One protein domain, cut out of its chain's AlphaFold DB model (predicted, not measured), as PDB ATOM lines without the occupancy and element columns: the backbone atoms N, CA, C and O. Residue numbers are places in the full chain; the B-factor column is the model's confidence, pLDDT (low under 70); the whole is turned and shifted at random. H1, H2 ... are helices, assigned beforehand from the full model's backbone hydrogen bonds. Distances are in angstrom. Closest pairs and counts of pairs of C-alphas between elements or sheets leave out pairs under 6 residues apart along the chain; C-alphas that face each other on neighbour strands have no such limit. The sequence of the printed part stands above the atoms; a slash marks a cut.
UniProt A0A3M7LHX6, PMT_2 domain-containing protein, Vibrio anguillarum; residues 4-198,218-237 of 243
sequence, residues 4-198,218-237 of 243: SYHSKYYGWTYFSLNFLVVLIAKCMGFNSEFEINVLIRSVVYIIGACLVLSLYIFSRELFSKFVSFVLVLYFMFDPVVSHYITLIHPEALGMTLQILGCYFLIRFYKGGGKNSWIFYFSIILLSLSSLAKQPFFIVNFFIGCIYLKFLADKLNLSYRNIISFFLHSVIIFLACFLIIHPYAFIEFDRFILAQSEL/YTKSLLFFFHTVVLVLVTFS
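Overview. This is residues 4 to 198 and 218 to 237 of the 243 residues of the protein "PMT_2 domain-containing protein" of Vibrio anguillarum (UniProt A0A3M7LHX6). The longest helix, H3, runs side by side with H6 in the middle; H6, H7 and H8 form a three-helix up-and-down bundle, each running against the one before, and H9 packs on H7 on the side away from H6. H4 folds back along H3, with H12 beyond it; H2 slants across one end, where H1, H10 and H11 also lie. The printed part has 215 residues, with twelve named helices, H1 to H12 in chain order, and no named strand: all helix. It is compact, with a radius of gyration of the C-alphas of 19.2 A and spans of 54 by 49 by 37 A.

Along the chain. Find C-alpha 33 at (130.979, 126.292, 116.719); from there H3 runs 41.0 A to residue 60. Next come H4, residues 65 to 77, H5, 79 to 86, and H6, 90 to 110, 30.5 A. H7 is residues 116 to 130, H8 134 to 155, 31.6 A, and H9 159 to 180, 31.4 A. H10 is residues 183 to 186 and H11 188 to 198. Before H3, H1 begins at C-alpha 4 (137.517, 137.892, 128.170) and ends at 9, and H2 is residues 12 to 27. H12, residues 222 to 236, ends at (106.892, 134.859, 159.089).

Arrangement. Start at Leu 51 and Thr 96, the closest C-alphas of H3 and the hub H6, 4.6 A apart; the helices touch at a shallow tilt of 31 degrees, the same way. H6 and H7 form a hairpin, closest at Gly 101 and Ser 122, 4.2 A. H9 touches H7 at a steep tilt of 51 degrees, closest at Ser 127 and Phe 173, 5.0 A. H3 and H4 form a hairpin, closest at Ser 59 and Ser 68, 5.2 A. H5 touches H3, closest at Gly 48 and Ile 85, 5.5 A. H2 touches H3 with residues 18 to 25 alone, closest at Asn 18 and Ile 40, 6.6 A. H1 touches H11, closest at Tyr 9 and Ala 194, 6.2 A, and H10 and H11 touch only at the corner, only just, with 3 pairs of C-alphas within 8 A. H12 only just touches H4, also with 3 pairs. In the helices except H10, too short for one, every O i to N i+4 pair is within hydrogen-bond range.

Size, cuts and confidence. The C-alphas farthest apart, Ser 32 and Asn 156, are 58.3 A apart. Residues 199 to 217 are not printed, and C-alphas 198 and 218 are 28.8 A apart across this cut. The links printed whole are tight. The mean pLDDT of the printed part is 89.1; 13 residues are under 70, among them 4 to 7 and 223 to 225.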
ATOM      1  N   SER A   4     136.320 137.384 127.486       54.25
ATOM      2  CA  SER A   4     137.517 137.892 128.170       54.25
ATOM      3  C   SER A   4     137.189 138.650 129.456       54.25
ATOM      4  O   SER A   4     137.989 138.624 130.386       54.25
ATOM      5  N   TYR A   5     136.020 139.296 129.541       55.19
ATOM      6  CA  TYR A   5     135.638 140.080 130.714       55.19
ATOM      7  C   TYR A   5     135.407 139.164 131.916       55.19
ATOM      8  O   TYR A   5     136.095 139.252 132.930       55.19
ATOM      9  N   HIS A   6     134.474 138.227 131.786       62.88
ATOM     10  CA  HIS A   6     134.126 137.354 132.892       62.88
ATOM     11  C   HIS A   6     135.332 136.487 133.287       62.88
ATOM     12  O   HIS A   6     135.809 136.622 134.402       62.88
ATOM     13  N   SER A   7     135.949 135.734 132.371       63.44
ATOM     14  CA  SER A   7     137.091 134.865 132.718       63.44
ATOM     15  C   SER A   7     138.263 135.579 133.419       63.44
ATOM     16  O   SER A   7     138.905 134.974 134.281       63.44
ATOM     17  N   LYS A   8     138.508 136.864 133.112       73.56
ATOM     18  CA  LYS A   8     139.515 137.698 133.786       73.56
ATOM     19  C   LYS A   8     139.072 138.150 135.183       73.56
ATOM     20  O   LYS A   8     139.882 138.134 136.108       73.56
ATOM     21  N   TYR A   9     137.815 138.562 135.352       79.12
ATOM     22  CA  TYR A   9     137.362 139.259 136.560       79.12
ATOM     23  C   TYR A   9     136.558 138.394 137.553       79.12
ATOM     24  O   TYR A   9     136.691 138.616 138.757       79.12
ATOM     25  N   TYR A  10     135.722 137.448 137.097       82.25
ATOM     26  CA  TYR A  10     134.874 136.578 137.937       82.25
ATOM     27  C   TYR A  10     134.247 135.385 137.178       82.25
ATOM     28  O   TYR A  10     134.323 135.255 135.967       82.25
ATOM     29  N   GLY A  11     133.538 134.490 137.862       86.06
ATOM     30  CA  GLY A  11     132.861 133.366 137.198       86.06
ATOM     31  C   GLY A  11     133.777 132.182 136.939       86.06
ATOM     32  O   GLY A  11     133.431 131.310 136.147       86.06
ATOM     33  N   TRP A  12     134.925 132.116 137.613       92.88
ATOM     34  CA  TRP A  12     135.951 131.105 137.365       92.88
ATOM     35  C   TRP A  12     135.403 129.687 137.471       92.88
ATOM     36  O   TRP A  12     135.624 128.892 136.570       92.88
ATOM     37  N   THR A  13     134.580 129.387 138.478       94.81
ATOM     38  CA  THR A  13     133.938 128.065 138.601       94.81
ATOM     39  C   THR A  13     133.065 127.716 137.398       94.81
ATOM     40  O   THR A  13     133.084 126.579 136.929       94.81
ATOM     41  N   TYR A  14     132.320 128.690 136.873       92.69
ATOM     42  CA  TYR A  14     131.488 128.502 135.689       92.69
ATOM     43  C   TYR A  14     132.339 128.277 134.433       92.69
ATOM     44  O   TYR A  14     132.037 127.380 133.644       92.69
ATOM     45  N   PHE A  15     133.432 129.026 134.264       90.25
ATOM     46  CA  PHE A  15     134.357 128.816 133.147       90.25
ATOM     47  C   PHE A  15     135.087 127.486 133.235       90.25
ATOM     48  O   PHE A  15     135.166 126.800 132.224       90.25
ATOM     49  N   SER A  16     135.563 127.076 134.410       93.00
ATOM     50  CA  SER A  16     136.227 125.780 134.589       93.00
ATOM     51  C   SER A  16     135.280 124.619 134.280       93.00
ATOM     52  O   SER A  16     135.690 123.653 133.638       93.00
ATOM     53  N   LEU A  17     134.000 124.727 134.661       93.94
ATOM     54  CA  LEU A  17     132.978 123.745 134.295       93.94
ATOM     55  C   LEU A  17     132.782 123.684 132.775       93.94
ATOM     56  O   LEU A  17     132.852 122.606 132.190       93.94
ATOM     57  N   ASN A  18     132.564 124.832 132.127       91.44
ATOM     58  CA  ASN A  18     132.373 124.876 130.678       91.44
ATOM     59  C   ASN A  18     133.621 124.418 129.920       91.44
ATOM     60  O   ASN A  18     133.498 123.690 128.943       91.44
ATOM     61  N   PHE A  19     134.817 124.770 130.392       91.44
ATOM     62  CA  PHE A  19     136.077 124.288 129.839       91.44
ATOM     63  C   PHE A  19     136.152 122.764 129.884       91.44
ATOM     64  O   PHE A  19     136.452 122.150 128.864       91.44
ATOM     65  N   LEU A  20     135.828 122.143 131.023       93.62
ATOM     66  CA  LEU A  20     135.820 120.685 131.149       93.62
ATOM     67  C   LEU A  20     134.818 120.041 130.183       93.62
ATOM     68  O   LEU A  20     135.158 119.081 129.494       93.62
ATOM     69  N   VAL A  21     133.600 120.584 130.100       93.69
ATOM     70  CA  VAL A  21     132.561 120.075 129.193       93.69
ATOM     71  C   VAL A  21     132.994 120.195 127.727       93.69
ATOM     72  O   VAL A  21     132.886 119.231 126.971       93.69
ATOM     73  N   VAL A  22     133.532 121.348 127.329       93.56
ATOM     74  CA  VAL A  22     134.024 121.586 125.965       93.56
ATOM     75  C   VAL A  22     135.234 120.711 125.649       93.56
ATOM     76  O   VAL A  22     135.321 120.186 124.542       93.56
ATOM     77  N   LEU A  23     136.150 120.514 126.599       93.75
ATOM     78  CA  LEU A  23     137.306 119.636 126.434       93.75
ATOM     79  C   LEU A  23     136.862 118.200 126.143       93.75
ATOM     80  O   LEU A  23     137.314 117.613 125.163       93.75
ATOM     81  N   ILE A  24     135.938 117.666 126.946       94.56
ATOM     82  CA  ILE A  24     135.380 116.322 126.744       94.56
ATOM     83  C   ILE A  24     134.711 116.224 125.368       94.56
ATOM     84  O   ILE A  24     134.980 115.281 124.626       94.56
ATOM     85  N   ALA A  25     133.899 117.212 124.985       94.12
ATOM     86  CA  ALA A  25     133.238 117.220 123.682       94.12
ATOM     87  C   ALA A  25     134.241 117.254 122.516       94.12
ATOM     88  O   ALA A  25     134.110 116.487 121.563       94.12
ATOM     89  N   LYS A  26     135.299 118.063 122.609       92.56
ATOM     90  CA  LYS A  26     136.361 118.077 121.594       92.56
ATOM     91  C   LYS A  26     137.089 116.738 121.502       92.56
ATOM     92  O   LYS A  26     137.348 116.270 120.398       92.56
ATOM     93  N   CYS A  27     137.356 116.078 122.631       95.44
ATOM     94  CA  CYS A  27     137.911 114.721 122.641       95.44
ATOM     95  C   CYS A  27     136.980 113.687 121.982       95.44
ATOM     96  O   CYS A  27     137.464 112.698 121.441       95.44
ATOM     97  N   MET A  28     135.664 113.920 121.989       95.19
ATOM     98  CA  MET A  28     134.666 113.094 121.298       95.19
ATOM     99  C   MET A  28     134.473 113.466 119.816       95.19
ATOM    100  O   MET A  28     133.682 112.823 119.131       95.19
ATOM    101  N   GLY A  29     135.183 114.479 119.308       94.56
ATOM    102  CA  GLY A  29     135.138 114.893 117.903       94.56
ATOM    103  C   GLY A  29     134.143 116.011 117.571       94.56
ATOM    104  O   GLY A  29     134.014 116.354 116.395       94.56
ATOM    105  N   PHE A  30     133.478 116.614 118.564       92.69
ATOM    106  CA  PHE A  30     132.641 117.800 118.348       92.69
ATOM    107  C   PHE A  30     133.529 119.019 118.083       92.69
ATOM    108  O   PHE A  30     134.273 119.460 118.961       92.69
ATOM    109  N   ASN A  31     133.465 119.560 116.866       90.12
ATOM    110  CA  ASN A  31     134.385 120.606 116.404       90.12
ATOM    111  C   ASN A  31     133.681 121.840 115.834       90.12
ATOM    112  O   ASN A  31     134.335 122.869 115.658       90.12
ATOM    113  N   SER A  32     132.378 121.773 115.544       93.75
ATOM    114  CA  SER A  32     131.669 122.935 115.015       93.75
ATOM    115  C   SER A  32     131.328 123.933 116.124       93.75
ATOM    116  O   SER A  32     130.990 123.567 117.252       93.75
ATOM    117  N   GLU A  33     131.373 125.223 115.794       90.69
ATOM    118  CA  GLU A  33     130.979 126.292 116.719       90.69
ATOM    119  C   GLU A  33     129.523 126.135 117.185       90.69
ATOM    120  O   GLU A  33     129.207 126.366 118.354       90.69
ATOM    121  N   PHE A  34     128.646 125.679 116.286       92.69
ATOM    122  CA  PHE A  34     127.242 125.418 116.586       92.69
ATOM    123  C   PHE A  34     127.072 124.348 117.674       92.69
ATOM    124  O   PHE A  34     126.373 124.594 118.659       92.69
ATOM    125  N   GLU A  35     127.743 123.197 117.548       91.75
ATOM    126  CA  GLU A  35     127.679 122.112 118.541       91.75
ATOM    127  C   GLU A  35     128.157 122.578 119.918       91.75
ATOM    128  O   GLU A  35     127.498 122.322 120.927       91.75
ATOM    129  N   ILE A  36     129.271 123.313 119.964       91.56
ATOM    130  CA  ILE A  36     129.825 123.837 121.215       91.56
ATOM    131  C   ILE A  36     128.872 124.850 121.866       91.56
ATOM    132  O   ILE A  36     128.676 124.815 123.081       91.56
ATOM    133  N   ASN A  37     128.229 125.718 121.083       90.19
ATOM    134  CA  ASN A  37     127.254 126.681 121.602       90.19
ATOM    135  C   ASN A  37     126.015 125.979 122.179       90.19
ATOM    136  O   ASN A  37     125.595 126.281 123.298       90.19
ATOM    137  N   VAL A  38     125.467 124.998 121.454       91.38
ATOM    138  CA  VAL A  38     124.339 124.177 121.925       91.38
ATOM    139  C   VAL A  38     124.701 123.450 123.220       91.38
ATOM    140  O   VAL A  38     123.903 123.436 124.161       91.38
ATOM    141  N   LEU A  39     125.912 122.902 123.308       92.12
ATOM    142  CA  LEU A  39     126.403 122.222 124.501       92.12
ATOM    143  C   LEU A  39     126.490 123.165 125.708       92.12
ATOM    144  O   LEU A  39     125.940 122.853 126.761       92.12
ATOM    145  N   ILE A  40     127.110 124.339 125.553       90.62
ATOM    146  CA  ILE A  40     127.220 125.344 126.625       90.62
ATOM    147  C   ILE A  40     125.827 125.793 127.092       90.62
ATOM    148  O   ILE A  40     125.555 125.842 128.290       90.62
ATOM    149  N   ARG A  41     124.900 126.062 126.165       89.81
ATOM    150  CA  ARG A  41     123.512 126.416 126.512       89.81
ATOM    151  C   ARG A  41     122.783 125.286 127.234       89.81
ATOM    152  O   ARG A  41     122.015 125.549 128.156       89.81
ATOM    153  N   SER A  42     123.051 124.038 126.861       91.44
ATOM    154  CA  SER A  42     122.496 122.869 127.548       91.44
ATOM    155  C   SER A  42     123.026 122.763 128.979       91.44
ATOM    156  O   SER A  42     122.252 122.488 129.893       91.44
ATOM    157  N   VAL A  43     124.311 123.060 129.204       92.25
ATOM    158  CA  VAL A  43     124.893 123.147 130.554       92.25
ATOM    159  C   VAL A  43     124.190 124.222 131.383       92.25
ATOM    160  O   VAL A  43     123.792 123.941 132.510       92.25
ATOM    161  N   VAL A  44     123.970 125.421 130.830       90.88
ATOM    162  CA  VAL A  44     123.234 126.500 131.520       90.88
ATOM    163  C   VAL A  44     121.821 126.056 131.898       90.88
ATOM    164  O   VAL A  44     121.411 126.227 133.046       90.88
ATOM    165  N   TYR A  45     121.099 125.424 130.972       90.38
ATOM    166  CA  TYR A  45     119.761 124.900 131.240       90.38
ATOM    167  C   TYR A  45     119.762 123.852 132.363       90.38
ATOM    168  O   TYR A  45     118.938 123.922 133.277       90.38
ATOM    169  N   ILE A  46     120.714 122.912 132.345       93.44
ATOM    170  CA  ILE A  46     120.867 121.895 133.396       93.44
ATOM    171  C   ILE A  46     121.163 122.556 134.748       93.44
ATOM    172  O   ILE A  46     120.559 122.180 135.751       93.44
ATOM    173  N   ILE A  47     122.040 123.563 134.786       94.69
ATOM    174  CA  ILE A  47     122.316 124.340 136.003       94.69
ATOM    175  C   ILE A  47     121.033 125.008 136.508       94.69
ATOM    176  O   ILE A  47     120.734 124.907 137.695       94.69
ATOM    177  N   GLY A  48     120.240 125.626 135.628       91.62
ATOM    178  CA  GLY A  48     118.952 126.228 135.980       91.62
ATOM    179  C   GLY A  48     117.949 125.218 136.550       91.62
ATOM    180  O   GLY A  48     117.315 125.478 137.573       91.62
ATOM    181  N   ALA A  49     117.842 124.026 135.959       92.19
ATOM    182  CA  ALA A  49     116.995 122.957 136.489       92.19
ATOM    183  C   ALA A  49     117.475 122.479 137.872       92.19
ATOM    184  O   ALA A  49     116.675 122.331 138.803       92.19
ATOM    185  N   CYS A  50     118.790 122.297 138.036       95.31
ATOM    186  CA  CYS A  50     119.408 121.960 139.316       95.31
ATOM    187  C   CYS A  50     119.177 123.046 140.370       95.31
ATOM    188  O   CYS A  50     118.928 122.707 141.526       95.31
ATOM    189  N   LEU A  51     119.217 124.325 139.996       94.81
ATOM    190  CA  LEU A  51     118.952 125.456 140.884       94.81
ATOM    191  C   LEU A  51     117.541 125.376 141.476       94.81
ATOM    192  O   LEU A  51     117.377 125.403 142.696       94.81
ATOM    193  N   VAL A  52     116.534 125.209 140.615       93.31
ATOM    194  CA  VAL A  52     115.117 125.097 141.001       93.31
ATOM    195  C   VAL A  52     114.894 123.899 141.927       93.31
ATOM    196  O   VAL A  52     114.289 124.033 142.996       93.31
ATOM    197  N   LEU A  53     115.431 122.730 141.562       95.56
ATOM    198  CA  LEU A  53     115.351 121.519 142.383       95.56
ATOM    199  C   LEU A  53     116.041 121.697 143.740       95.56
ATOM    200  O   LEU A  53     115.475 121.339 144.776       95.56
ATOM    201  N   SER A  54     117.240 122.280 143.749       96.25
ATOM    202  CA  SER A  54     118.020 122.513 144.968       96.25
ATOM    203  C   SER A  54     117.303 123.473 145.908       96.25
ATOM    204  O   SER A  54     117.247 123.216 147.110       96.25
ATOM    205  N   LEU A  55     116.692 124.537 145.378       95.12
ATOM    206  CA  LEU A  55     115.906 125.484 146.165       95.12
ATOM    207  C   LEU A  55     114.681 124.817 146.796       95.12
ATOM    208  O   LEU A  55     114.381 125.045 147.972       95.12
ATOM    209  N   TYR A  56     113.991 123.949 146.053       95.12
ATOM    210  CA  TYR A  56     112.886 123.178 146.613       95.12
ATOM    211  C   TYR A  56     113.364 122.272 147.752       95.12
ATOM    212  O   TYR A  56     112.816 122.331 148.851       95.12
ATOM    213  N   ILE A  57     114.423 121.487 147.538       95.00
ATOM    214  CA  ILE A  57     114.974 120.584 148.562       95.00
ATOM    215  C   ILE A  57     115.410 121.365 149.808       95.00
ATOM    216  O   ILE A  57     115.034 121.006 150.924       95.00
ATOM    217  N   PHE A  58     116.143 122.464 149.626       94.81
ATOM    218  CA  PHE A  58     116.590 123.324 150.718       94.81
ATOM    219  C   PHE A  58     115.415 123.935 151.485       94.81
ATOM    220  O   PHE A  58     115.351 123.839 152.710       94.81
ATOM    221  N   SER A  59     114.434 124.508 150.787       92.81
ATOM    222  CA  SER A  59     113.278 125.125 151.442       92.81
ATOM    223  C   SER A  59     112.447 124.107 152.233       92.81
ATOM    224  O   SER A  59     111.886 124.464 153.266       92.81
ATOM    225  N   ARG A  60     112.399 122.827 151.829       92.56
ATOM    226  CA  ARG A  60     111.693 121.759 152.571       92.56
ATOM    227  C   ARG A  60     112.317 121.438 153.933       92.56
ATOM    228  O   ARG A  60     111.624 120.910 154.812       92.56
ATOM    229  N   GLU A  61     113.591 121.774 154.133       89.25
ATOM    230  CA  GLU A  61     114.258 121.662 155.436       89.25
ATOM    231  C   GLU A  61     113.781 122.727 156.437       89.25
ATOM    232  O   GLU A  61     113.918 122.505 157.645       89.25
ATOM    233  N   LEU A  62     113.206 123.834 155.939       87.19
ATOM    234  CA  LEU A  62     112.801 125.018 156.708       87.19
ATOM    235  C   LEU A  62     111.275 125.224 156.765       87.19
ATOM    236  O   LEU A  62     110.764 125.740 157.757       87.19
ATOM    237  N   PHE A  63     110.546 124.816 155.721       88.56
ATOM    238  CA  PHE A  63     109.130 125.133 155.513       88.56
ATOM    239  C   PHE A  63     108.267 123.899 155.173       88.56
ATOM    240  O   PHE A  63     108.749 122.776 154.953       88.56
ATOM    241  N   SER A  64     106.944 124.103 155.142       89.25
ATOM    242  CA  SER A  64     105.962 123.102 154.707       89.25
ATOM    243  C   SER A  64     106.016 122.874 153.188       89.25
ATOM    244  O   SER A  64     106.647 123.629 152.453       89.25
ATOM    245  N   LYS A  65     105.383 121.799 152.689       90.56
ATOM    246  CA  LYS A  65     105.521 121.384 151.275       90.56
ATOM    247  C   LYS A  65     104.965 122.453 150.344       90.56
ATOM    248  O   LYS A  65     105.580 122.780 149.337       90.56
ATOM    249  N   PHE A  66     103.811 122.985 150.729       87.19
ATOM    250  CA  PHE A  66     103.117 124.023 149.994       87.19
ATOM    251  C   PHE A  66     103.919 125.328 149.976       87.19
ATOM    252  O   PHE A  66     104.155 125.867 148.904       87.19
ATOM    253  N   VAL A  67     104.428 125.781 151.129       87.62
ATOM    254  CA  VAL A  67     105.237 127.011 151.207       87.62
ATOM    255  C   VAL A  67     106.520 126.882 150.381       87.62
ATOM    256  O   VAL A  67     106.837 127.779 149.611       87.62
ATOM    257  N   SER A  68     107.218 125.744 150.464       91.06
ATOM    258  CA  SER A  68     108.383 125.450 149.617       91.06
ATOM    259  C   SER A  68     108.064 125.498 148.124       91.06
ATOM    260  O   SER A  68     108.836 126.044 147.347       91.06
ATOM    261  N   PHE A  69     106.930 124.928 147.714       88.31
ATOM    262  CA  PHE A  69     106.498 124.951 146.319       88.31
ATOM    263  C   PHE A  69     106.203 126.378 145.840       88.31
ATOM    264  O   PHE A  69     106.702 126.781 144.792       88.31
ATOM    265  N   VAL A  70     105.468 127.164 146.633       87.25
ATOM    266  CA  VAL A  70     105.163 128.571 146.325       87.25
ATOM    267  C   VAL A  70     106.440 129.409 146.238       87.25
ATOM    268  O   VAL A  70     106.580 130.181 145.299       87.25
ATOM    269  N   LEU A  71     107.400 129.220 147.153       86.56
ATOM    270  CA  LEU A  71     108.705 129.894 147.115       86.56
ATOM    271  C   LEU A  71     109.506 129.584 145.848       86.56
ATOM    272  O   LEU A  71     110.183 130.455 145.312       86.56
ATOM    273  N   VAL A  72     109.455 128.340 145.381       90.50
ATOM    274  CA  VAL A  72     110.177 127.932 144.174       90.50
ATOM    275  C   VAL A  72     109.504 128.481 142.929       90.50
ATOM    276  O   VAL A  72     110.200 129.008 142.068       90.50
ATOM    277  N   LEU A  73     108.171 128.424 142.847       84.81
ATOM    278  CA  LEU A  73     107.437 129.079 141.763       84.81
ATOM    279  C   LEU A  73     107.766 130.567 141.721       84.81
ATOM    280  O   LEU A  73     108.142 131.082 140.678       84.81
ATOM    281  N   TYR A  74     107.691 131.224 142.873       83.25
ATOM    282  CA  TYR A  74     108.070 132.617 143.032       83.25
ATOM    283  C   TYR A  74     109.472 132.900 142.471       83.25
ATOM    284  O   TYR A  74     109.635 133.760 141.614       83.25
ATOM    285  N   PHE A  75     110.467 132.115 142.884       85.56
ATOM    286  CA  PHE A  75     111.843 132.247 142.411       85.56
ATOM    287  C   PHE A  75     111.983 132.035 140.896       85.56
ATOM    288  O   PHE A  75     112.768 132.721 140.254       85.56
ATOM    289  N   MET A  76     111.225 131.108 140.304       83.56
ATOM    290  CA  MET A  76     111.255 130.853 138.857       83.56
ATOM    291  C   MET A  76     110.685 132.007 138.025       83.56
ATOM    292  O   MET A  76     111.103 132.187 136.882       83.56
ATOM    293  N   PHE A  77     109.726 132.755 138.574       78.50
ATOM    294  CA  PHE A  77     109.110 133.905 137.908       78.50
ATOM    295  C   PHE A  77     109.790 135.236 138.244       78.50
ATOM    296  O   PHE A  77     109.417 136.261 137.672       78.50
ATOM    297  N   ASP A  78     110.800 135.228 139.115       77.69
ATOM    298  CA  ASP A  78     111.594 136.415 139.390       77.69
ATOM    299  C   ASP A  78     112.387 136.829 138.129       77.69
ATOM    300  O   ASP A  78     113.118 136.015 137.547       77.69
ATOM    301  N   PRO A  79     112.257 138.087 137.668       71.12
ATOM    302  CA  PRO A  79     112.862 138.530 136.415       71.12
ATOM    303  C   PRO A  79     114.397 138.527 136.452       71.12
ATOM    304  O   PRO A  79     115.031 138.304 135.419       71.12
ATOM    305  N   VAL A  80     115.009 138.726 137.624       75.88
ATOM    306  CA  VAL A  80     116.470 138.709 137.786       75.88
ATOM    307  C   VAL A  80     116.989 137.278 137.688       75.88
ATOM    308  O   VAL A  80     117.958 137.004 136.980       75.88
ATOM    309  N   VAL A  81     116.313 136.336 138.340       76.00
ATOM    310  CA  VAL A  81     116.631 134.908 138.235       76.00
ATOM    311  C   VAL A  81     116.448 134.414 136.801       76.00
ATOM    312  O   VAL A  81     117.325 133.727 136.271       76.00
ATOM    313  N   SER A  82     115.349 134.794 136.145       75.75
ATOM    314  CA  SER A  82     115.079 134.433 134.750       75.75
ATOM    315  C   SER A  82     116.192 134.911 133.810       75.75
ATOM    316  O   SER A  82     116.656 134.149 132.958       75.75
ATOM    317  N   HIS A  83     116.704 136.129 134.016       80.06
ATOM    318  CA  HIS A  83     117.853 136.655 133.279       80.06
ATOM    319  C   HIS A  83     119.101 135.768 133.434       80.06
ATOM    320  O   HIS A  83     119.721 135.398 132.437       80.06
ATOM    321  N   TYR A  84     119.434 135.346 134.659       80.31
ATOM    322  CA  TYR A  84     120.602 134.491 134.908       80.31
ATOM    323  C   TYR A  84     120.460 133.053 134.396       80.31
ATOM    324  O   TYR A  84     121.471 132.395 134.168       80.31
ATOM    325  N   ILE A  85     119.235 132.545 134.238       77.81
ATOM    326  CA  ILE A  85     118.978 131.194 133.709       77.81
ATOM    327  C   ILE A  85     118.936 131.192 132.174       77.81
ATOM    328  O   ILE A  85     119.288 130.197 131.544       77.81
ATOM    329  N   THR A  86     118.488 132.286 131.555       74.50
ATOM    330  CA  THR A  86     118.333 132.380 130.091       74.50
ATOM    331  C   THR A  86     119.605 132.833 129.380       74.50
ATOM    332  O   THR A  86     119.830 132.464 128.222       74.50
ATOM    333  N   LEU A  87     120.452 133.603 130.062       78.75
ATOM    334  CA  LEU A  87     121.738 134.054 129.548       78.75
ATOM    335  C   LEU A  87     122.894 133.243 130.149       78.75
ATOM    336  O   LEU A  87     122.800 132.684 131.236       78.75
ATOM    337  N   ILE A  88     124.012 133.184 129.423       76.81
ATOM    338  CA  ILE A  88     125.239 132.495 129.848       76.81
ATOM    339  C   ILE A  88     125.881 133.316 130.974       76.81
ATOM    340  O   ILE A  88     126.675 134.217 130.713       76.81
ATOM    341  N   HIS A  89     125.504 133.020 132.218       83.19
ATOM    342  CA  HIS A  89     125.897 133.783 133.399       83.19
ATOM    343  C   HIS A  89     126.372 132.876 134.549       83.19
ATOM    344  O   HIS A  89     125.739 131.856 134.838       83.19
ATOM    345  N   PRO A  90     127.473 133.227 135.246       89.56
ATOM    346  CA  PRO A  90     128.002 132.424 136.352       89.56
ATOM    347  C   PRO A  90     127.100 132.401 137.598       89.56
ATOM    348  O   PRO A  90     127.242 131.515 138.444       89.56
ATOM    349  N   GLU A  91     126.173 133.351 137.730       90.88
ATOM    350  CA  GLU A  91     125.314 133.528 138.901       90.88
ATOM    351  C   GLU A  91     124.421 132.317 139.179       90.88
ATOM    352  O   GLU A  91     124.291 131.918 140.337       90.88
ATOM    353  N   ALA A  92     123.852 131.688 138.145       92.25
ATOM    354  CA  ALA A  92     122.993 130.515 138.317       92.25
ATOM    355  C   ALA A  92     123.753 129.343 138.965       92.25
ATOM    356  O   ALA A  92     123.244 128.690 139.881       92.25
ATOM    357  N   LEU A  93     125.006 129.120 138.552       95.19
ATOM    358  CA  LEU A  93     125.868 128.103 139.154       95.19
ATOM    359  C   LEU A  93     126.250 128.483 140.588       95.19
ATOM    360  O   LEU A  93     126.140 127.652 141.490       95.19
ATOM    361  N   GLY A  94     126.638 129.744 140.805       95.88
ATOM    362  CA  GLY A  94     126.968 130.279 142.127       95.88
ATOM    363  C   GLY A  94     125.839 130.090 143.143       95.88
ATOM    364  O   GLY A  94     126.086 129.566 144.232       95.88
ATOM    365  N   MET A  95     124.598 130.427 142.768       95.44
ATOM    366  CA  MET A  95     123.400 130.229 143.596       95.44
ATOM    367  C   MET A  95     123.116 128.749 143.858       95.44
ATOM    368  O   MET A  95     122.830 128.370 144.993       95.44
ATOM    369  N   THR A  96     123.232 127.895 142.836       96.38
ATOM    370  CA  THR A  96     122.982 126.450 142.976       96.38
ATOM    371  C   THR A  96     123.920 125.842 144.015       96.38
ATOM    372  O   THR A  96     123.482 125.169 144.950       96.38
ATOM    373  N   LEU A  97     125.216 126.130 143.884       98.19
ATOM    374  CA  LEU A  97     126.249 125.654 144.799       98.19
ATOM    375  C   LEU A  97     126.068 126.229 146.209       98.19
ATOM    376  O   LEU A  97     126.227 125.498 147.186       98.19
ATOM    377  N   GLN A  98     125.675 127.502 146.326       98.06
ATOM    378  CA  GLN A  98     125.394 128.133 147.616       98.06
ATOM    379  C   GLN A  98     124.240 127.444 148.350       98.06
ATOM    380  O   GLN A  98     124.372 127.092 149.524       98.06
ATOM    381  N   ILE A  99     123.120 127.219 147.656       97.25
ATOM    382  CA  ILE A  99     121.923 126.578 148.213       97.25
ATOM    383  C   ILE A  99     122.238 125.147 148.652       97.25
ATOM    384  O   ILE A  99     121.890 124.757 149.769       97.25
ATOM    385  N   LEU A 100     122.939 124.374 147.817       98.06
ATOM    386  CA  LEU A 100     123.358 123.018 148.175       98.06
ATOM    387  C   LEU A 100     124.339 123.017 149.354       98.06
ATOM    388  O   LEU A 100     124.181 122.217 150.274       98.06
ATOM    389  N   GLY A 101     125.303 123.940 149.385       98.06
ATOM    390  CA  GLY A 101     126.212 124.117 150.518       98.06
ATOM    391  C   GLY A 101     125.450 124.384 151.820       98.06
ATOM    392  O   GLY A 101     125.643 123.677 152.810       98.06
ATOM    393  N   CYS A 102     124.499 125.320 151.803       97.38
ATOM    394  CA  CYS A 102     123.638 125.613 152.953       97.38
ATOM    395  C   CYS A 102     122.784 124.407 153.367       97.38
ATOM    396  O   CYS A 102     122.652 124.120 154.559       97.38
ATOM    397  N   TYR A 103     122.230 123.669 152.401       96.81
ATOM    398  CA  TYR A 103     121.488 122.438 152.661       96.81
ATOM    399  C   TYR A 103     122.349 121.421 153.420       96.81
ATOM    400  O   TYR A 103     121.943 120.943 154.481       96.81
ATOM    401  N   PHE A 104     123.567 121.134 152.953       97.38
ATOM    402  CA  PHE A 104     124.452 120.185 153.630       97.38
ATOM    403  C   PHE A 104     124.934 120.688 154.999       97.38
ATOM    404  O   PHE A 104     124.996 119.890 155.935       97.38
ATOM    405  N   LEU A 105     125.158 121.994 155.176       96.12
ATOM    406  CA  LEU A 105     125.420 122.581 156.496       96.12
ATOM    407  C   LEU A 105     124.262 122.330 157.478       96.12
ATOM    408  O   LEU A 105     124.496 121.914 158.620       96.12
ATOM    409  N   ILE A 106     123.008 122.506 157.043       94.00
ATOM    410  CA  ILE A 106     121.825 122.182 157.859       94.00
ATOM    411  C   ILE A 106     121.799 120.690 158.201       94.00
ATOM    412  O   ILE A 106     121.536 120.331 159.350       94.00
ATOM    413  N   ARG A 107     122.091 119.807 157.241       94.19
ATOM    414  CA  ARG A 107     122.131 118.353 157.477       94.19
ATOM    415  C   ARG A 107     123.214 117.972 158.489       94.19
ATOM    416  O   ARG A 107     122.929 117.184 159.391       94.19
ATOM    417  N   PHE A 108     124.409 118.558 158.400       95.12
ATOM    418  CA  PHE A 108     125.485 118.352 159.377       95.12
ATOM    419  C   PHE A 108     125.069 118.821 160.780       95.12
ATOM    420  O   PHE A 108     125.224 118.086 161.758       95.12
ATOM    421  N   TYR A 109     124.441 119.997 160.864       93.12
ATOM    422  CA  TYR A 109     123.917 120.553 162.110       93.12
ATOM    423  C   TYR A 109     122.827 119.664 162.726       93.12
ATOM    424  O   TYR A 109     122.854 119.371 163.924       93.12
ATOM    425  N   LYS A 110     121.861 119.193 161.926       90.50
ATOM    426  CA  LYS A 110     120.791 118.282 162.372       90.50
ATOM    427  C   LYS A 110     121.345 116.925 162.816       90.50
ATOM    428  O   LYS A 110     120.879 116.396 163.817       90.50
ATOM    429  N   GLY A 111     122.388 116.422 162.155       91.06
ATOM    430  CA  GLY A 111     123.103 115.194 162.525       91.06
ATOM    431  C   GLY A 111     124.021 115.308 163.750       91.06
ATOM    432  O   GLY A 111     124.791 114.385 164.017       91.06
ATOM    433  N   GLY A 112     123.990 116.431 164.476       88.50
ATOM    434  CA  GLY A 112     124.775 116.630 165.695       88.50
ATOM    435  C   GLY A 112     126.283 116.740 165.455       88.50
ATOM    436  O   GLY A 112     127.060 116.405 166.342       88.50
ATOM    437  N   GLY A 113     126.711 117.143 164.255       85.56
ATOM    438  CA  GLY A 113     128.125 117.357 163.945       85.56
ATOM    439  C   GLY A 113     128.973 116.085 163.793       85.56
ATOM    440  O   GLY A 113     130.196 116.174 163.779       85.56
ATOM    441  N   LYS A 114     128.360 114.896 163.682       84.81
ATOM    442  CA  LYS A 114     129.098 113.616 163.658       84.81
ATOM    443  C   LYS A 114     129.750 113.280 162.313       84.81
ATOM    444  O   LYS A 114     130.823 112.691 162.289       84.81
ATOM    445  N   ASN A 115     129.103 113.614 161.193       90.38
ATOM    446  CA  ASN A 115     129.582 113.238 159.858       90.38
ATOM    447  C   ASN A 115     130.358 114.388 159.197       90.38
ATOM    448  O   ASN A 115     129.782 115.202 158.473       90.38
ATOM    449  N   SER A 116     131.664 114.448 159.454       90.69
ATOM    450  CA  SER A 116     132.566 115.496 158.960       90.69
ATOM    451  C   SER A 116     132.632 115.593 157.432       90.69
ATOM    452  O   SER A 116     132.836 116.686 156.909       90.69
ATOM    453  N   TRP A 117     132.373 114.504 156.698       95.38
ATOM    454  CA  TRP A 117     132.316 114.540 155.231       95.38
ATOM    455  C   TRP A 117     131.235 115.482 154.709       95.38
ATOM    456  O   TRP A 117     131.467 116.194 153.736       95.38
ATOM    457  N   ILE A 118     130.077 115.538 155.376       96.19
ATOM    458  CA  ILE A 118     128.989 116.451 154.996       96.19
ATOM    459  C   ILE A 118     129.438 117.905 155.169       96.19
ATOM    460  O   ILE A 118     129.166 118.739 154.306       96.19
ATOM    461  N   PHE A 119     130.159 118.197 156.255       95.81
ATOM    462  CA  PHE A 119     130.731 119.518 156.484       95.81
ATOM    463  C   PHE A 119     131.738 119.874 155.385       95.81
ATOM    464  O   PHE A 119     131.548 120.875 154.701       95.81
ATOM    465  N   TYR A 120     132.749 119.043 155.130       96.62
ATOM    466  CA  TYR A 120     133.758 119.351 154.109       96.62
ATOM    467  C   TYR A 120     133.161 119.491 152.710       96.62
ATOM    468  O   TYR A 120     133.502 120.430 151.994       96.62
ATOM    469  N   PHE A 121     132.211 118.629 152.346       98.00
ATOM    470  CA  PHE A 121     131.500 118.746 151.078       98.00
ATOM    471  C   PHE A 121     130.730 120.068 150.976       98.00
ATOM    472  O   PHE A 121     130.805 120.749 149.956       98.00
ATOM    473  N   SER A 122     130.055 120.488 152.050       97.88
ATOM    474  CA  SER A 122     129.365 121.780 152.075       97.88
ATOM    475  C   SER A 122     130.321 122.964 151.899       97.88
ATOM    476  O   SER A 122     130.016 123.881 151.140       97.88
ATOM    477  N   ILE A 123     131.507 122.918 152.517       98.19
ATOM    478  CA  ILE A 123     132.530 123.955 152.362       98.19
ATOM    479  C   ILE A 123     133.087 123.976 150.937       98.19
ATOM    480  O   ILE A 123     133.290 125.063 150.401       98.19
ATOM    481  N   ILE A 124     133.298 122.820 150.297       98.56
ATOM    482  CA  ILE A 124     133.705 122.759 148.883       98.56
ATOM    483  C   ILE A 124     132.665 123.472 148.013       98.56
ATOM    484  O   ILE A 124     133.021 124.339 147.218       98.56
ATOM    485  N   LEU A 125     131.374 123.178 148.200       98.56
ATOM    486  CA  LEU A 125     130.297 123.822 147.442       98.56
ATOM    487  C   LEU A 125     130.254 125.340 147.666       98.56
ATOM    488  O   LEU A 125     130.186 126.098 146.698       98.56
ATOM    489  N   LEU A 126     130.346 125.801 148.917       98.38
ATOM    490  CA  LEU A 126     130.388 127.234 149.227       98.38
ATOM    491  C   LEU A 126     131.654 127.903 148.674       98.38
ATOM    492  O   LEU A 126     131.586 129.027 148.190       98.38
ATOM    493  N   SER A 127     132.792 127.212 148.678       98.31
ATOM    494  CA  SER A 127     134.040 127.722 148.102       98.31
ATOM    495  C   SER A 127     133.914 127.906 146.593       98.31
ATOM    496  O   SER A 127     134.226 128.974 146.078       98.31
ATOM    497  N   LEU A 128     133.375 126.908 145.889       98.25
ATOM    498  CA  LEU A 128     133.095 126.996 144.455       98.25
ATOM    499  C   LEU A 128     132.048 128.082 144.143       98.25
ATOM    500  O   LEU A 128     132.187 128.811 143.168       98.25
ATOM    501  N   SER A 129     131.034 128.254 144.993       98.00
ATOM    502  CA  SER A 129     130.080 129.364 144.880       98.00
ATOM    503  C   SER A 129     130.771 130.729 145.000       98.00
ATOM    504  O   SER A 129     130.553 131.608 144.167       98.00
ATOM    505  N   SER A 130     131.669 130.896 145.976       97.06
ATOM    506  CA  SER A 130     132.426 132.136 146.187       97.06
ATOM    507  C   SER A 130     133.291 132.533 144.986       97.06
ATOM    508  O   SER A 130     133.486 133.718 144.735       97.06
ATOM    509  N   LEU A 131     133.783 131.553 144.223       95.81
ATOM    510  CA  LEU A 131     134.586 131.766 143.014       95.81
ATOM    511  C   LEU A 131     133.734 132.060 141.762       95.81
ATOM    512  O   LEU A 131     134.278 132.374 140.701       95.81
ATOM    513  N   ALA A 132     132.402 131.989 141.861       94.00
ATOM    514  CA  ALA A 132     131.505 132.380 140.779       94.00
ATOM    515  C   ALA A 132     131.360 133.908 140.668       94.00
ATOM    516  O   ALA A 132     131.290 134.433 139.560       94.00
ATOM    517  N   LYS A 133     131.312 134.646 141.788       90.25
ATOM    518  CA  LYS A 133     131.228 136.120 141.795       90.25
ATOM    519  C   LYS A 133     131.504 136.696 143.188       90.25
ATOM    520  O   LYS A 133     131.213 136.049 144.192       90.25
ATOM    521  N   GLN A 134     131.966 137.945 143.256       88.62
ATOM    522  CA  GLN A 134     132.302 138.644 144.505       88.62
ATOM    523  C   GLN A 134     131.163 138.657 145.545       88.62
ATOM    524  O   GLN A 134     131.446 138.396 146.716       88.62
ATOM    525  N   PRO A 135     129.879 138.883 145.181       90.06
ATOM    526  CA  PRO A 135     128.792 138.827 146.157       90.06
ATOM    527  C   PRO A 135     128.683 137.471 146.861       90.06
ATOM    528  O   PRO A 135     128.416 137.433 148.058       90.06
ATOM    529  N   PHE A 136     128.950 136.359 146.165       94.62
ATOM    530  CA  PHE A 136     128.918 135.034 146.785       94.62
ATOM    531  C   PHE A 136     130.036 134.865 147.809       94.62
ATOM    532  O   PHE A 136     129.773 134.324 148.876       94.62
ATOM    533  N   PHE A 137     131.242 135.380 147.549       93.81
ATOM    534  CA  PHE A 137     132.330 135.358 148.532       93.81
ATOM    535  C   PHE A 137     131.922 136.050 149.839       93.81
ATOM    536  O   PHE A 137     132.047 135.471 150.918       93.81
ATOM    537  N   ILE A 138     131.362 137.258 149.730       92.69
ATOM    538  CA  ILE A 138     130.924 138.054 150.884       92.69
ATOM    539  C   ILE A 138     129.797 137.334 151.634       92.69
ATOM    540  O   ILE A 138     129.877 137.133 152.847       92.69
ATOM    541  N   VAL A 139     128.751 136.908 150.923       94.12
ATOM    542  CA  VAL A 139     127.591 136.253 151.543       94.12
ATOM    543  C   VAL A 139     127.986 134.915 152.178       94.12
ATOM    544  O   VAL A 139     127.571 134.631 153.300       94.12
ATOM    545  N   ASN A 140     128.832 134.114 151.525       97.00
ATOM    546  CA  ASN A 140     129.295 132.830 152.059       97.00
ATOM    547  C   ASN A 140     130.161 132.994 153.309       97.00
ATOM    548  O   ASN A 140     130.067 132.167 154.216       97.00
ATOM    549  N   PHE A 141     130.952 134.068 153.400       94.44
ATOM    550  CA  PHE A 141     131.680 134.397 154.624       94.44
ATOM    551  C   PHE A 141     130.716 134.627 155.798       94.44
ATOM    552  O   PHE A 141     130.856 133.993 156.845       94.44
ATOM    553  N   PHE A 142     129.675 135.445 155.604       95.00
ATOM    554  CA  PHE A 142     128.661 135.678 156.639       95.00
ATOM    555  C   PHE A 142     127.876 134.413 156.998       95.00
ATOM    556  O   PHE A 142     127.677 134.141 158.184       95.00
ATOM    557  N   ILE A 143     127.480 133.609 156.003       94.88
ATOM    558  CA  ILE A 143     126.851 132.298 156.227       94.88
ATOM    559  C   ILE A 143     127.756 131.429 157.107       94.88
ATOM    560  O   ILE A 143     127.280 130.865 158.090       94.88
ATOM    561  N   GLY A 144     129.054 131.357 156.800       94.25
ATOM    562  CA  GLY A 144     130.036 130.598 157.571       94.25
ATOM    563  C   GLY A 144     130.148 131.068 159.022       94.25
ATOM    564  O   GLY A 144     130.056 130.250 159.938       94.25
ATOM    565  N   CYS A 145     130.275 132.377 159.259       93.12
ATOM    566  CA  CYS A 145     130.350 132.943 160.610       93.12
ATOM    567  C   CYS A 145     129.091 132.647 161.437       93.12
ATOM    568  O   CYS A 145     129.186 132.168 162.570       93.12
ATOM    569  N   ILE A 146     127.911 132.892 160.859       94.00
ATOM    570  CA  ILE A 146     126.621 132.638 161.512       94.00
ATOM    571  C   ILE A 146     126.464 131.141 161.805       94.00
ATOM    572  O   ILE A 146     126.073 130.753 162.907       94.00
ATOM    573  N   TYR A 147     126.815 130.287 160.844       94.62
ATOM    574  CA  TYR A 147     126.742 128.842 160.997       94.62
ATOM    575  C   TYR A 147     127.640 128.326 162.124       94.62
ATOM    576  O   TYR A 147     127.182 127.551 162.964       94.62
ATOM    577  N   LEU A 148     128.900 128.770 162.174       93.62
ATOM    578  CA  LEU A 148     129.838 128.369 163.222       93.62
ATOM    579  C   LEU A 148     129.344 128.786 164.606       93.62
ATOM    580  O   LEU A 148     129.464 127.995 165.541       93.62
ATOM    581  N   LYS A 149     128.728 129.970 164.735       92.81
ATOM    582  CA  LYS A 149     128.096 130.395 165.991       92.81
ATOM    583  C   LYS A 149     126.972 129.444 166.403       92.81
ATOM    584  O   LYS A 149     126.987 128.945 167.523       92.81
ATOM    585  N   PHE A 150     126.041 129.140 165.497       91.81
ATOM    586  CA  PHE A 150     124.942 128.214 165.792       91.81
ATOM    587  C   PHE A 150     125.430 126.807 166.143       91.81
ATOM    588  O   PHE A 150     124.886 126.164 167.042       91.81
ATOM    589  N   LEU A 151     126.442 126.309 165.431       92.50
ATOM    590  CA  LEU A 151     127.023 124.996 165.686       92.50
ATOM    591  C   LEU A 151     127.713 124.950 167.054       92.50
ATOM    592  O   LEU A 151     127.534 123.978 167.788       92.50
ATOM    593  N   ALA A 152     128.464 126.001 167.396       92.75
ATOM    594  CA  ALA A 152     129.129 126.133 168.683       92.75
ATOM    595  C   ALA A 152     128.132 126.088 169.841       92.75
ATOM    596  O   ALA A 152     128.345 125.323 170.778       92.75
ATOM    597  N   ASP A 153     127.026 126.827 169.728       90.69
ATOM    598  CA  ASP A 153     125.980 126.862 170.751       90.69
ATOM    599  C   ASP A 153     125.276 125.507 170.893       90.69
ATOM    600  O   ASP A 153     125.066 125.027 172.002       90.69
ATOM    601  N   LYS A 154     124.937 124.847 169.776       90.69
ATOM    602  CA  LYS A 154     124.238 123.551 169.825       90.69
ATOM    603  C   LYS A 154     125.095 122.450 170.444       90.69
ATOM    604  O   LYS A 154     124.583 121.604 171.170       90.69
ATOM    605  N   LEU A 155     126.371 122.398 170.068       90.81
ATOM    606  CA  LEU A 155     127.265 121.296 170.423       90.81
ATOM    607  C   LEU A 155     128.185 121.632 171.602       90.81
ATOM    608  O   LEU A 155     129.053 120.823 171.920       90.81
ATOM    609  N   ASN A 156     128.017 122.803 172.229       92.06
ATOM    610  CA  ASN A 156     128.901 123.327 173.273       92.06
ATOM    611  C   ASN A 156     130.386 123.213 172.881       92.06
ATOM    612  O   ASN A 156     131.216 122.688 173.628       92.06
ATOM    613  N   LEU A 157     130.718 123.646 171.659       92.06
ATOM    614  CA  LEU A 157     132.077 123.508 171.135       92.06
ATOM    615  C   LEU A 157     133.049 124.422 171.879       92.06
ATOM    616  O   LEU A 157     132.781 125.600 172.106       92.06
ATOM    617  N   SER A 158     134.238 123.896 172.171       93.00
ATOM    618  CA  SER A 158     135.348 124.712 172.651       93.00
ATOM    619  C   SER A 158     135.838 125.672 171.561       93.00
ATOM    620  O   SER A 158     135.773 125.374 170.365       93.00
ATOM    621  N   TYR A 159     136.424 126.797 171.971       91.56
ATOM    622  CA  TYR A 159     137.014 127.776 171.053       91.56
ATOM    623  C   TYR A 159     138.047 127.151 170.094       91.56
ATOM    624  O   TYR A 159     138.077 127.467 168.906       91.56
ATOM    625  N   ARG A 160     138.830 126.175 170.575       93.94
ATOM    626  CA  ARG A 160     139.790 125.416 169.756       93.94
ATOM    627  C   ARG A 160     139.109 124.645 168.621       93.94
ATOM    628  O   ARG A 160     139.635 124.614 167.511       93.94
ATOM    629  N   ASN A 161     137.944 124.051 168.875       92.06
ATOM    630  CA  ASN A 161     137.186 123.336 167.847       92.06
ATOM    631  C   ASN A 161     136.593 124.302 166.816       92.06
ATOM    632  O   ASN A 161     136.612 124.002 165.626       92.06
ATOM    633  N   ILE A 162     136.127 125.478 167.246       93.12
ATOM    634  CA  ILE A 162     135.624 126.525 166.342       93.12
ATOM    635  C   ILE A 162     136.739 127.004 165.408       93.12
ATOM    636  O   ILE A 162     136.552 127.021 164.192       93.12
ATOM    637  N   ILE A 163     137.919 127.318 165.959       94.19
ATOM    638  CA  ILE A 163     139.105 127.667 165.164       94.19
ATOM    639  C   ILE A 163     139.448 126.540 164.194       94.19
ATOM    640  O   ILE A 163     139.729 126.808 163.031       94.19
ATOM    641  N   SER A 164     139.401 125.284 164.643       93.94
ATOM    642  CA  SER A 164     139.662 124.136 163.776       93.94
ATOM    643  C   SER A 164     138.714 124.123 162.574       93.94
ATOM    644  O   SER A 164     139.185 124.095 161.440       93.94
ATOM    645  N   PHE A 165     137.395 124.224 162.777       94.44
ATOM    646  CA  PHE A 165     136.434 124.277 161.669       94.44
ATOM    647  C   PHE A 165     136.682 125.461 160.727       94.44
ATOM    648  O   PHE A 165     136.608 125.299 159.507       94.44
ATOM    649  N   PHE A 166     137.015 126.632 161.273       95.56
ATOM    650  CA  PHE A 166     137.357 127.808 160.479       95.56
ATOM    651  C   PHE A 166     138.608 127.572 159.620       95.56
ATOM    652  O   PHE A 166     138.559 127.767 158.408       95.56
ATOM    653  N   LEU A 167     139.701 127.078 160.209       96.31
ATOM    654  CA  LEU A 167     140.950 126.805 159.494       96.31
ATOM    655  C   LEU A 167     140.771 125.744 158.405       96.31
ATOM    656  O   LEU A 167     141.234 125.948 157.288       96.31
ATOM    657  N   HIS A 168     140.051 124.653 158.687       96.00
ATOM    658  CA  HIS A 168     139.720 123.660 157.659       96.00
ATOM    659  C   HIS A 168     138.915 124.293 156.519       96.00
ATOM    660  O   HIS A 168     139.158 123.980 155.356       96.00
ATOM    661  N   SER A 169     138.003 125.217 156.835       97.25
ATOM    662  CA  SER A 169     137.221 125.918 155.815       97.25
ATOM    663  C   SER A 169     138.090 126.804 154.923       97.25
ATOM    664  O   SER A 169     137.946 126.774 153.704       97.25
ATOM    665  N   VAL A 170     139.035 127.537 155.519       97.31
ATOM    666  CA  VAL A 170     140.006 128.366 154.790       97.31
ATOM    667  C   VAL A 170     140.915 127.508 153.910       97.31
ATOM    668  O   VAL A 170     141.111 127.838 152.743       97.31
ATOM    669  N   ILE A 171     141.434 126.390 154.425       98.00
ATOM    670  CA  ILE A 171     142.294 125.477 153.656       98.00
ATOM    671  C   ILE A 171     141.538 124.903 152.453       98.00
ATOM    672  O   ILE A 171     142.068 124.909 151.344       98.00
ATOM    673  N   ILE A 172     140.295 124.452 152.649       98.19
ATOM    674  CA  ILE A 172     139.454 123.951 151.553       98.19
ATOM    675  C   ILE A 172     139.200 125.054 150.524       98.19
ATOM    676  O   ILE A 172     139.346 124.802 149.331       98.19
ATOM    677  N   PHE A 173     138.876 126.275 150.961       97.88
ATOM    678  CA  PHE A 173     138.677 127.400 150.049       97.88
ATOM    679  C   PHE A 173     139.922 127.678 149.203       97.88
ATOM    680  O   PHE A 173     139.815 127.769 147.982       97.88
ATOM    681  N   LEU A 174     141.102 127.759 149.827       97.44
ATOM    682  CA  LEU A 174     142.365 127.988 149.121       97.44
ATOM    683  C   LEU A 174     142.686 126.855 148.142       97.44
ATOM    684  O   LEU A 174     143.104 127.126 147.018       97.44
ATOM    685  N   ALA A 175     142.439 125.599 148.526       98.00
ATOM    686  CA  ALA A 175     142.612 124.453 147.639       98.00
ATOM    687  C   ALA A 175     141.661 124.522 146.433       98.00
ATOM    688  O   ALA A 175     142.099 124.370 145.292       98.00
ATOM    689  N   CYS A 176     140.375 124.815 146.655       97.81
ATOM    690  CA  CYS A 176     139.414 125.028 145.574       97.81
ATOM    691  C   CYS A 176     139.833 126.192 144.670       97.81
ATOM    692  O   CYS A 176     139.745 126.070 143.451       97.81
ATOM    693  N   PHE A 177     140.309 127.300 145.241       96.12
ATOM    694  CA  PHE A 177     140.729 128.466 144.472       96.12
ATOM    695  C   PHE A 177     141.944 128.156 143.596       96.12
ATOM    696  O   PHE A 177     141.928 128.469 142.409       96.12
ATOM    697  N   LEU A 178     142.944 127.457 144.136       95.88
ATOM    698  CA  LEU A 178     144.113 127.025 143.374       95.88
ATOM    699  C   LEU A 178     143.737 126.083 142.222       95.88
ATOM    700  O   LEU A 178     144.274 126.218 141.128       95.88
ATOM    701  N   ILE A 179     142.804 125.151 142.444       95.25
ATOM    702  CA  ILE A 179     142.358 124.203 141.410       95.25
ATOM    703  C   ILE A 179     141.559 124.912 140.310       95.25
ATOM    704  O   ILE A 179     141.759 124.648 139.127       95.25
ATOM    705  N   ILE A 180     140.631 125.792 140.690       94.69
ATOM    706  CA  ILE A 180     139.708 126.446 139.753       94.69
ATOM    707  C   ILE A 180     140.381 127.597 139.003       94.69
ATOM    708  O   ILE A 180     140.113 127.795 137.819       94.69
ATOM    709  N   HIS A 181     141.256 128.347 139.671       92.38
ATOM    710  CA  HIS A 181     141.923 129.511 139.103       92.38
ATOM    711  C   HIS A 181     143.405 129.569 139.518       92.38
ATOM    712  O   HIS A 181     143.822 130.482 140.232       92.38
ATOM    713  N   PRO A 182     144.239 128.623 139.040       91.69
ATOM    714  CA  PRO A 182     145.663 128.565 139.396       91.69
ATOM    715  C   PRO A 182     146.429 129.835 139.000       91.69
ATOM    716  O   PRO A 182     147.407 130.206 139.644       91.69
ATOM    717  N   TYR A 183     145.952 130.540 137.971       88.62
ATOM    718  CA  TYR A 183     146.517 131.803 137.506       88.62
ATOM    719  C   TYR A 183     146.552 132.892 138.587       88.62
ATOM    720  O   TYR A 183     147.519 133.647 138.634       88.62
ATOM    721  N   ALA A 184     145.575 132.925 139.507       90.75
ATOM    722  CA  ALA A 184     145.603 133.859 140.635       90.75
ATOM    723  C   ALA A 184     146.840 133.695 141.523       90.75
ATOM    724  O   ALA A 184     147.219 134.639 142.202       90.75
ATOM    725  N   PHE A 185     147.470 132.520 141.524       93.00
ATOM    726  CA  PHE A 185     148.641 132.227 142.346       93.00
ATOM    727  C   PHE A 185     149.941 132.353 141.550       93.00
ATOM    728  O   PHE A 185     150.941 132.821 142.085       93.00
ATOM    729  N   ILE A 186     149.926 131.950 140.276       93.06
ATOM    730  CA  ILE A 186     151.107 131.990 139.402       93.06
ATOM    731  C   ILE A 186     151.403 133.426 138.947       93.06
ATOM    732  O   ILE A 186     152.555 133.847 138.953       93.06
ATOM    733  N   GLU A 187     150.372 134.190 138.583       93.00
ATOM    734  CA  GLU A 187     150.482 135.575 138.104       93.00
ATOM    735  C   GLU A 187     149.699 136.528 139.020       93.00
ATOM    736  O   GLU A 187     148.863 137.322 138.578       93.00
ATOM    737  N   PHE A 188     149.979 136.437 140.324       91.94
ATOM    738  CA  PHE A 188     149.262 137.165 141.377       91.94
ATOM    739  C   PHE A 188     149.163 138.676 141.123       91.94
ATOM    740  O   PHE A 188     148.086 139.251 141.277       91.94
ATOM    741  N   ASP A 189     150.234 139.320 140.652       94.00
ATOM    742  CA  ASP A 189     150.227 140.763 140.374       94.00
ATOM    743  C   ASP A 189     149.180 141.143 139.319       94.00
ATOM    744  O   ASP A 189     148.419 142.098 139.491       94.00
ATOM    745  N   ARG A 190     149.077 140.361 138.237       90.25
ATOM    746  CA  ARG A 190     148.080 140.586 137.180       90.25
ATOM    747  C   ARG A 190     146.669 140.294 137.671       90.25
ATOM    748  O   ARG A 190     145.737 141.010 137.304       90.25
ATOM    749  N   PHE A 191     146.513 139.283 138.520       90.25
ATOM    750  CA  PHE A 191     145.244 138.987 139.171       90.25
ATOM    751  C   PHE A 191     144.763 140.154 140.050       90.25
ATOM    752  O   PHE A 191     143.620 140.591 139.916       90.25
ATOM    753  N   ILE A 192     145.633 140.713 140.899       90.38
ATOM    754  CA  ILE A 192     145.299 141.863 141.753       90.38
ATOM    755  C   ILE A 192     144.963 143.102 140.921       90.38
ATOM    756  O   ILE A 192     143.968 143.773 141.204       90.38
ATOM    757  N   LEU A 193     145.735 143.381 139.868       90.19
ATOM    758  CA  LEU A 193     145.433 144.476 138.945       90.19
ATOM    759  C   LEU A 193     144.045 144.311 138.313       90.19
ATOM    760  O   LEU A 193     143.265 145.261 138.308       90.19
ATOM    761  N   ALA A 194     143.687 143.100 137.877       86.56
ATOM    762  CA  ALA A 194     142.357 142.827 137.340       86.56
ATOM    763  C   ALA A 194     141.245 143.077 138.379       86.56
ATOM    764  O   ALA A 194     140.239 143.712 138.070       86.56
ATOM    765  N   GLN A 195     141.411 142.638 139.628       86.94
ATOM    766  CA  GLN A 195     140.407 142.905 140.666       86.94
ATOM    767  C   GLN A 195     140.280 144.408 140.985       86.94
ATOM    768  O   GLN A 195     139.174 144.900 141.221       86.94
ATOM    769  N   SER A 196     141.386 145.155 140.929       84.75
ATOM    770  CA  SER A 196     141.395 146.614 141.103       84.75
ATOM    771  C   SER A 196     140.670 147.347 139.963       84.75
ATOM    772  O   SER A 196     139.837 148.226 140.208       84.75
ATOM    773  N   GLU A 197     140.913 146.946 138.711       85.56
ATOM    774  CA  GLU A 197     140.210 147.469 137.530       85.56
ATOM    775  C   GLU A 197     138.697 147.239 137.617       85.56
ATOM    776  O   GLU A 197     137.910 148.125 137.288       85.56
ATOM    777  N   LEU A 198     138.270 146.064 138.089       80.88
ATOM    778  CA  LEU A 198     136.849 145.765 138.257       80.88
ATOM    779  C   LEU A 198     136.196 146.700 139.284       80.88
ATOM    780  O   LEU A 198     135.123 147.247 139.030       80.88
ATOM    781  N   TYR A 218     109.663 149.135 142.377       68.06
ATOM    782  CA  TYR A 218     108.693 148.813 143.429       68.06
ATOM    783  C   TYR A 218     107.346 149.516 143.247       68.06
ATOM    784  O   TYR A 218     106.293 148.943 143.524       68.06
ATOM    785  N   THR A 219     107.370 150.764 142.786       71.75
ATOM    786  CA  THR A 219     106.163 151.582 142.612       71.75
ATOM    787  C   THR A 219     105.472 151.349 141.270       71.75
ATOM    788  O   THR A 219     104.258 151.523 141.179       71.75
ATOM    789  N   LYS A 220     106.214 150.941 140.234       73.81
ATOM    790  CA  LYS A 220     105.686 150.754 138.871       73.81
ATOM    791  C   LYS A 220     105.291 149.316 138.560       73.81
ATOM    792  O   LYS A 220     104.412 149.093 137.731       73.81
ATOM    793  N   SER A 221     105.917 148.341 139.210       75.06
ATOM    794  CA  SER A 221     105.666 146.925 138.970       75.06
ATOM    795  C   SER A 221     104.823 146.336 140.095       75.06
ATOM    796  O   SER A 221     105.325 145.988 141.164       75.06
ATOM    797  N   LEU A 222     103.524 146.153 139.825       72.62
ATOM    798  CA  LEU A 222     102.630 145.379 140.697       72.62
ATOM    799  C   LEU A 222     103.223 143.998 141.007       72.62
ATOM    800  O   LEU A 222     103.115 143.526 142.136       72.62
ATOM    801  N   LEU A 223     103.903 143.387 140.031       68.06
ATOM    802  CA  LEU A 223     104.604 142.121 140.214       68.06
ATOM    803  C   LEU A 223     105.668 142.237 141.312       68.06
ATOM    804  O   LEU A 223     105.650 141.421 142.227       68.06
ATOM    805  N   PHE A 224     106.524 143.264 141.271       66.00
ATOM    806  CA  PHE A 224     107.594 143.490 142.253       66.00
ATOM    807  C   PHE A 224     107.056 143.805 143.664       66.00
ATOM    808  O   PHE A 224     107.587 143.324 144.671       66.00
ATOM    809  N   PHE A 225     105.951 144.553 143.749       69.56
ATOM    810  CA  PHE A 225     105.248 144.808 145.010       69.56
ATOM    811  C   PHE A 225     104.687 143.515 145.620       69.56
ATOM    812  O   PHE A 225     105.009 143.174 146.762       69.56
ATOM    813  N   PHE A 226     103.896 142.755 144.851       71.50
ATOM    814  CA  PHE A 226     103.383 141.454 145.292       71.50
ATOM    815  C   PHE A 226     104.523 140.514 145.666       71.50
ATOM    816  O   PHE A 226     104.415 139.766 146.638       71.50
ATOM    817  N   HIS A 227     105.630 140.598 144.931       68.62
ATOM    818  CA  HIS A 227     106.807 139.797 145.177       68.62
ATOM    819  C   HIS A 227     107.404 140.045 146.563       68.62
ATOM    820  O   HIS A 227     107.596 139.115 147.351       68.62
ATOM    821  N   THR A 228     107.576 141.316 146.914       69.06
ATOM    822  CA  THR A 228     108.085 141.716 148.227       69.06
ATOM    823  C   THR A 228     107.132 141.323 149.354       69.06
ATOM    824  O   THR A 228     107.570 140.792 150.375       69.06
ATOM    825  N   VAL A 229     105.822 141.513 149.168       74.31
ATOM    826  CA  VAL A 229     104.814 141.132 150.170       74.31
ATOM    827  C   VAL A 229     104.827 139.623 150.422       74.31
ATOM    828  O   VAL A 229     104.839 139.200 151.577       74.31
ATOM    829  N   VAL A 230     104.883 138.799 149.370       71.06
ATOM    830  CA  VAL A 230     104.981 137.336 149.505       71.06
ATOM    831  C   VAL A 230     106.253 136.947 150.256       71.06
ATOM    832  O   VAL A 230     106.189 136.130 151.175       71.06
ATOM    833  N   LEU A 231     107.394 137.558 149.934       70.50
ATOM    834  CA  LEU A 231     108.667 137.265 150.594       70.50
ATOM    835  C   LEU A 231     108.628 137.599 152.098       70.50
ATOM    836  O   LEU A 231     109.057 136.795 152.933       70.50
ATOM    837  N   VAL A 232     108.033 138.739 152.463       74.81
ATOM    838  CA  VAL A 232     107.798 139.131 153.862       74.81
ATOM    839  C   VAL A 232     106.880 138.124 154.563       74.81
ATOM    840  O   VAL A 232     107.241 137.600 155.616       74.81
ATOM    841  N   LEU A 233     105.731 137.784 153.972       76.56
ATOM    842  CA  LEU A 233     104.775 136.836 154.561       76.56
ATOM    843  C   LEU A 233     105.382 135.441 154.761       76.56
ATOM    844  O   LEU A 233     105.167 134.813 155.802       76.56
ATOM    845  N   VAL A 234     106.182 134.956 153.810       67.69
ATOM    846  CA  VAL A 234     106.845 133.651 153.928       67.69
ATOM    847  C   VAL A 234     107.903 133.650 155.034       67.69
ATOM    848  O   VAL A 234     108.008 132.665 155.766       67.69
ATOM    849  N   THR A 235     108.618 134.761 155.233       64.06
ATOM    850  CA  THR A 235     109.590 134.904 156.334       64.06
ATOM    851  C   THR A 235     108.933 134.659 157.699       64.06
ATOM    852  O   THR A 235     109.527 134.021 158.572       64.06
ATOM    853  N   PHE A 236     107.674 135.075 157.866       70.25
ATOM    854  CA  PHE A 236     106.892 134.859 159.089       70.25
ATOM    855  C   PHE A 236     106.116 133.532 159.128       70.25
ATOM    856  O   PHE A 236     105.627 133.142 160.186       70.25
ATOM    857  N   SER A 237     106.052 132.792 158.019       64.00
ATOM    858  CA  SER A 237     105.328 131.514 157.897       64.00
ATOM    859  C   SER A 237     106.159 130.295 158.327       64.00
ATOM    860  O   SER A 237     105.867 129.159 157.943       64.00
TER     861      SER A 237